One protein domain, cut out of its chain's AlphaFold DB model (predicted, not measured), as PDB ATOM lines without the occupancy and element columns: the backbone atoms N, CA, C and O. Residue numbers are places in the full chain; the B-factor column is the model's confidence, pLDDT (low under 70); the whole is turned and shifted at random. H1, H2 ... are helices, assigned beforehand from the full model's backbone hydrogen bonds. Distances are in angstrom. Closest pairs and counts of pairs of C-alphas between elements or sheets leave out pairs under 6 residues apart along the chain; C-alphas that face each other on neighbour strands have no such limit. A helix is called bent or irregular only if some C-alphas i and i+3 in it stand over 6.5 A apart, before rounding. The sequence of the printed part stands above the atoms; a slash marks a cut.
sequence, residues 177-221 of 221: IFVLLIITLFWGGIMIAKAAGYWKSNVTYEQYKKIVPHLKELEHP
ATOM      1  N   ILE A 177      -1.522 -61.399 -43.226       89.44
ATOM      2  CA  ILE A 177      -0.524 -60.831 -42.305       89.44
ATOM      3  C   ILE A 177       0.330 -59.793 -43.033       89.44
ATOM      4  O   ILE A 177       0.581 -58.718 -42.496       89.44
ATOM      5  N   PHE A 178       0.739 -60.082 -44.268       86.38
ATOM      6  CA  PHE A 178       1.520 -59.148 -45.075       86.38
ATOM      7  C   PHE A 178       0.771 -57.837 -45.342       86.38
ATOM      8  O   PHE A 178       1.333 -56.756 -45.160       86.38
ATOM      9  N   VAL A 179      -0.506 -57.921 -45.726       89.00
ATOM     10  CA  VAL A 179      -1.353 -56.744 -45.967       89.00
ATOM     11  C   VAL A 179      -1.577 -55.956 -44.676       89.00
ATOM     12  O   VAL A 179      -1.394 -54.739 -44.674       89.00
ATOM     13  N   LEU A 180      -1.908 -56.629 -43.570       93.69
ATOM     14  CA  LEU A 180      -2.089 -55.981 -42.269       93.69
ATOM     15  C   LEU A 180      -0.810 -55.285 -41.801       93.69
ATOM     16  O   LEU A 180      -0.881 -54.163 -41.304       93.69
ATOM     17  N   LEU A 181       0.355 -55.902 -42.007       91.56
ATOM     18  CA  LEU A 181       1.649 -55.305 -41.680       91.56
ATOM     19  C   LEU A 181       1.897 -54.036 -42.500       91.56
ATOM     20  O   LEU A 181       2.278 -53.022 -41.924       91.56
ATOM     21  N   ILE A 182       1.637 -54.056 -43.813       90.62
ATOM     22  CA  ILE A 182       1.776 -52.866 -44.670       90.62
ATOM     23  C   ILE A 182       0.837 -51.748 -44.210       90.62
ATOM     24  O   ILE A 182       1.278 -50.608 -44.068       90.62
ATOM     25  N   ILE A 183      -0.437 -52.064 -43.958       94.38
ATOM     26  CA  ILE A 183      -1.433 -51.087 -43.495       94.38
ATOM     27  C   ILE A 183      -0.999 -50.491 -42.155       94.38
ATOM     28  O   ILE A 183      -1.000 -49.272 -42.004       94.38
ATOM     29  N   THR A 184      -0.583 -51.336 -41.214       95.44
ATOM     30  CA  THR A 184      -0.152 -50.914 -39.876       95.44
ATOM     31  C   THR A 184       1.096 -50.046 -39.946       95.44
ATOM     32  O   THR A 184       1.151 -49.007 -39.298       95.44
ATOM     33  N   LEU A 185       2.085 -50.419 -40.760       94.56
ATOM     34  CA  LEU A 185       3.314 -49.647 -40.924       94.56
ATOM     35  C   LEU A 185       3.042 -48.290 -41.587       94.56
ATOM     36  O   LEU A 185       3.554 -47.269 -41.132       94.56
ATOM     37  N   PHE A 186       2.206 -48.268 -42.626       93.88
ATOM     38  CA  PHE A 186       1.860 -47.045 -43.343       93.88
ATOM     39  C   PHE A 186       1.039 -46.081 -42.474       93.88
ATOM     40  O   PHE A 186       1.444 -44.939 -42.257       93.88
ATOM     41  N   TRP A 187      -0.092 -46.541 -41.933       95.19
ATOM     42  CA  TRP A 187      -0.962 -45.704 -41.106       95.19
ATOM     43  C   TRP A 187      -0.343 -45.389 -39.749       95.19
ATOM     44  O   TRP A 187      -0.439 -44.252 -39.297       95.19
ATOM     45  N   GLY A 188       0.341 -46.350 -39.129       94.94
ATOM     46  CA  GLY A 188       1.078 -46.137 -37.887       94.94
ATOM     47  C   GLY A 188       2.140 -45.052 -38.043       94.94
ATOM     48  O   GLY A 188       2.176 -44.124 -37.241       94.94
ATOM     49  N   GLY A 189       2.927 -45.092 -39.125       93.81
ATOM     50  CA  GLY A 189       3.919 -44.056 -39.422       93.81
ATOM     51  C   GLY A 189       3.302 -42.665 -39.583       93.81
ATOM     52  O   GLY A 189       3.788 -41.704 -38.987       93.81
ATOM     53  N   ILE A 190       2.193 -42.552 -40.321       91.50
ATOM     54  CA  ILE A 190       1.479 -41.275 -40.494       91.50
ATOM     55  C   ILE A 190       0.928 -40.762 -39.162       91.50
ATOM     56  O   ILE A 190       1.066 -39.578 -38.858       91.50
ATOM     57  N   MET A 191       0.301 -41.629 -38.364       92.56
ATOM     58  CA  MET A 191      -0.280 -41.245 -37.076       92.56
ATOM     59  C   MET A 191       0.795 -40.787 -36.092       92.56
ATOM     60  O   MET A 191       0.621 -39.750 -35.457       92.56
ATOM     61  N   ILE A 192       1.929 -41.492 -36.029       94.31
ATOM     62  CA  ILE A 192       3.086 -41.090 -35.221       94.31
ATOM     63  C   ILE A 192       3.630 -39.741 -35.705       94.31
ATOM     64  O   ILE A 192       3.836 -38.842 -34.895       94.31
ATOM     65  N   ALA A 193       3.802 -39.553 -37.017       90.94
ATOM     66  CA  ALA A 193       4.310 -38.300 -37.575       90.94
ATOM     67  C   ALA A 193       3.362 -37.108 -37.334       90.94
ATOM     68  O   ALA A 193       3.827 -35.992 -37.092       90.94
ATOM     69  N   LYS A 194       2.042 -37.333 -37.370       90.31
ATOM     70  CA  LYS A 194       1.032 -36.327 -37.004       90.31
ATOM     71  C   LYS A 194       1.060 -36.019 -35.508       90.31
ATOM     72  O   LYS A 194       1.079 -34.847 -35.149       90.31
ATOM     73  N   ALA A 195       1.101 -37.042 -34.652       91.62
ATOM     74  CA  ALA A 195       1.145 -36.880 -33.198       91.62
ATOM     75  C   ALA A 195       2.421 -36.156 -32.734       91.62
ATOM     76  O   ALA A 195       2.361 -35.305 -31.855       91.62
ATOM     77  N   ALA A 196       3.557 -36.435 -33.377       93.38
ATOM     78  CA  ALA A 196       4.829 -35.760 -33.127       93.38
ATOM     79  C   ALA A 196       4.923 -34.352 -33.757       93.38
ATOM     80  O   ALA A 196       5.939 -33.678 -33.611       93.38
ATOM     81  N   GLY A 197       3.897 -33.899 -34.487       85.69
ATOM     82  CA  GLY A 197       3.860 -32.565 -35.096       85.69
ATOM     83  C   GLY A 197       4.753 -32.377 -36.332       85.69
ATOM     84  O   GLY A 197       4.831 -31.262 -36.854       85.69
ATOM     85  N   TYR A 198       5.394 -33.441 -36.830       84.00
ATOM     86  CA  TYR A 198       6.215 -33.407 -38.046       84.00
ATOM     87  C   TYR A 198       5.373 -33.368 -39.326       84.00
ATOM     88  O   TYR A 198       5.805 -32.809 -40.333       84.00
ATOM     89  N   TRP A 199       4.163 -33.933 -39.304       80.12
ATOM     90  CA  TRP A 199       3.286 -33.977 -40.474       80.12
ATOM     91  C   TRP A 199       2.237 -32.858 -40.448       80.12
ATOM     92  O   TRP A 199       1.210 -32.966 -39.776       80.12
ATOM     93  N   LYS A 200       2.464 -31.797 -41.232       73.81
ATOM     94  CA  LYS A 200       1.557 -30.643 -41.373       73.81
ATOM     95  C   LYS A 200       1.026 -30.553 -42.807       73.81
ATOM     96  O   LYS A 200       1.654 -29.942 -43.660       73.81
ATOM     97  N   SER A 201      -0.125 -31.169 -43.075       71.88
ATOM     98  CA  SER A 201      -0.749 -31.195 -44.412       71.88
ATOM     99  C   SER A 201      -2.019 -30.347 -44.531       71.88
ATOM    100  O   SER A 201      -2.683 -30.390 -45.560       71.88
ATOM    101  N   ASN A 202      -2.402 -29.619 -43.480       71.56
ATOM    102  CA  ASN A 202      -3.608 -28.797 -43.513       71.56
ATOM    103  C   ASN A 202      -3.341 -27.530 -44.329       71.56
ATOM    104  O   ASN A 202      -2.511 -26.709 -43.939       71.56
ATOM    105  N   VAL A 203      -4.065 -27.378 -45.438       74.12
ATOM    106  CA  VAL A 203      -4.096 -26.155 -46.241       74.12
ATOM    107  C   VAL A 203      -5.474 -25.537 -46.123       74.12
ATOM    108  O   VAL A 203      -6.486 -26.190 -46.369       74.12
ATOM    109  N   THR A 204      -5.517 -24.275 -45.724       81.50
ATOM    110  CA  THR A 204      -6.761 -23.507 -45.645       81.50
ATOM    111  C   THR A 204      -7.097 -22.883 -46.996       81.50
ATOM    112  O   THR A 204      -6.214 -22.559 -47.790       81.50
ATOM    113  N   TYR A 205      -8.386 -22.660 -47.251       81.31
ATOM    114  CA  TYR A 205      -8.849 -22.006 -48.479       81.31
ATOM    115  C   TYR A 205      -8.227 -20.609 -48.682       81.31
ATOM    116  O   TYR A 205      -7.837 -20.250 -49.790       81.31
ATOM    117  N   GLU A 206      -8.037 -19.854 -47.598       82.31
ATOM    118  CA  GLU A 206      -7.390 -18.536 -47.631       82.31
ATOM    119  C   GLU A 206      -5.934 -18.591 -48.114       82.31
ATOM    120  O   GLU A 206      -5.470 -17.686 -48.808       82.31
ATOM    121  N   GLN A 207      -5.202 -19.663 -47.793       80.12
ATOM    122  CA  GLN A 207      -3.839 -19.857 -48.299       80.12
ATOM    123  C   GLN A 207      -3.844 -20.095 -49.810       80.12
ATOM    124  O   GLN A 207      -3.045 -19.489 -50.523       80.12
ATOM    125  N   TYR A 208      -4.787 -20.895 -50.316       80.81
ATOM    126  CA  TYR A 208      -4.945 -21.098 -51.755       80.81
ATOM    127  C   TYR A 208      -5.276 -19.794 -52.485       80.81
ATOM    128  O   TYR A 208      -4.636 -19.476 -53.487       80.81
ATOM    129  N   LYS A 209      -6.208 -18.998 -51.951       82.06
ATOM    130  CA  LYS A 209      -6.627 -17.722 -52.548       82.06
ATOM    131  C   LYS A 209      -5.469 -16.732 -52.722       82.06
ATOM    132  O   LYS A 209      -5.463 -15.975 -53.687       82.06
ATOM    133  N   LYS A 210      -4.481 -16.760 -51.822       82.75
ATOM    134  CA  LYS A 210      -3.268 -15.931 -51.911       82.75
ATOM    135  C   LYS A 210      -2.254 -16.441 -52.939       82.75
ATOM    136  O   LYS A 210      -1.559 -15.635 -53.543       82.75
ATOM    137  N   ILE A 211      -2.154 -17.757 -53.130       81.81
ATOM    138  CA  ILE A 211      -1.119 -18.380 -53.974       81.81
ATOM    139  C   ILE A 211      -1.552 -18.469 -55.440       81.81
ATOM    140  O   ILE A 211      -0.737 -18.242 -56.331       81.81
ATOM    141  N   VAL A 212      -2.825 -18.783 -55.704       82.75
ATOM    142  CA  VAL A 212      -3.351 -19.006 -57.064       82.75
ATOM    143  C   VAL A 212      -3.062 -17.845 -58.033       82.75
ATOM    144  O   VAL A 212      -2.609 -18.137 -59.141       82.75
ATOM    145  N   PRO A 213      -3.236 -16.557 -57.665       82.19
ATOM    146  CA  PRO A 213      -2.961 -15.441 -58.576       82.19
ATOM    147  C   PRO A 213      -1.499 -15.359 -59.035       82.19
ATOM    148  O   PRO A 213      -1.236 -14.988 -60.172       82.19
ATOM    149  N   HIS A 214      -0.560 -15.764 -58.176       81.56
ATOM    150  CA  HIS A 214       0.884 -15.687 -58.425       81.56
ATOM    151  C   HIS A 214       1.483 -17.015 -58.906       81.56
ATOM    152  O   HIS A 214       2.695 -17.146 -59.051       81.56
ATOM    153  N   LEU A 215       0.664 -18.040 -59.175       78.31
ATOM    154  CA  LEU A 215       1.166 -19.394 -59.429       78.31
ATOM    155  C   LEU A 215       2.085 -19.496 -60.660       78.31
ATOM    156  O   LEU A 215       2.971 -20.354 -60.697       78.31
ATOM    157  N   LYS A 216       1.880 -18.631 -61.660       73.38
ATOM    158  CA  LYS A 216       2.715 -18.566 -62.870       73.38
ATOM    159  C   LYS A 216       4.101 -17.967 -62.601       73.38
ATOM    160  O   LYS A 216       5.029 -18.303 -63.321       73.38
ATOM    161  N   GLU A 217       4.230 -17.140 -61.567       78.56
ATOM    162  CA  GLU A 217       5.469 -16.450 -61.168       78.56
ATOM    163  C   GLU A 217       6.298 -17.282 -60.179       78.56
ATOM    164  O   GLU A 217       7.506 -17.109 -60.056       78.56
ATOM    165  N   LEU A 218       5.651 -18.208 -59.464       74.50
ATOM    166  CA  LEU A 218       6.303 -19.089 -58.501       74.50
ATOM    167  C   LEU A 218       7.084 -20.186 -59.225       74.50
ATOM    168  O   LEU A 218       6.561 -21.274 -59.474       74.50
ATOM    169  N   GLU A 219       8.333 -19.918 -59.582       64.75
ATOM    170  CA  GLU A 219       9.243 -20.921 -60.131       64.75
ATOM    171  C   GLU A 219       9.856 -21.816 -59.040       64.75
ATOM    172  O   GLU A 219       9.645 -21.641 -57.840       64.75
ATOM    173  N   HIS A 220      10.534 -22.870 -59.481       60.94
ATOM    174  CA  HIS A 220      11.289 -23.757 -58.606       60.94
ATOM    175  C   HIS A 220      12.533 -23.005 -58.095       60.94
ATOM    176  O   HIS A 220      13.199 -22.373 -58.915       60.94
ATOM    177  N   PRO A 221      12.827 -23.038 -56.781       52.78
ATOM    178  CA  PRO A 221      14.041 -22.439 -56.227       52.78
ATOM    179  C   PRO A 221      15.317 -23.191 -56.636       52.78
ATOM    180  O   PRO A 221      15.224 -24.384 -57.017       52.78
TER     181      PRO A 221
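This is residues 177 to 221 of the 221 residues of the protein "4Fe-4S binding protein" of Nitrospirae bacterium (UniProt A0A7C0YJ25). Two separate helices, a long one and a shorter one, are strung out along one open chain, with a stretched link between them and a loose tail after the second. H1 makes one end of a rod and H2 lies near the other end, with no common core between them. The printed part has 45 residues with two named helices, H1 then H2 along the chain, and no named strand, and its class is all helix. It is extended, with a radius of gyration of the C-alphas of 17.0 A and spans of 48 by 20 by 19 A.

H1 takes residues 177 to 195 and is 25.7 A long from first to last C-alpha, from C-alpha 177 at (-0.524, -60.831, -42.305) to C-alpha 195 at (1.145, -36.880, -33.198). Residues 196 to 204 follow as the link. H2 takes residues 205 to 214, 15.3 A from first to last C-alpha, and ends with C-alpha 214 at (0.884, -15.687, -58.425). H2 is irregular, but only just: C-alphas 210 and 213 are 6.7 A apart. Residues 215 to 221 come after it.

H1 and H2 are apart, with no C-alpha of the one within 8 A of the other. The link of 9 residues between them is short. Residues 177 to 189 of H1 stand free, and so do residues 192 to 197, of which 192 to 195 belong to H1. Residues 200 to 221, of which 205 to 214 belong to H2, stand free too. In H1 every O i to N i+4 pair is within hydrogen-bond range; in H2 it is 4 of 6.

The two C-alphas farthest apart are those of Ile 177 and Glu 217, at 48.6 A. The printed part has no cut and ends at Pro 221, the chain's last residue. No link is long. The mean pLDDT of the printed part is 83.8, and residues 219 to 221 are under 70.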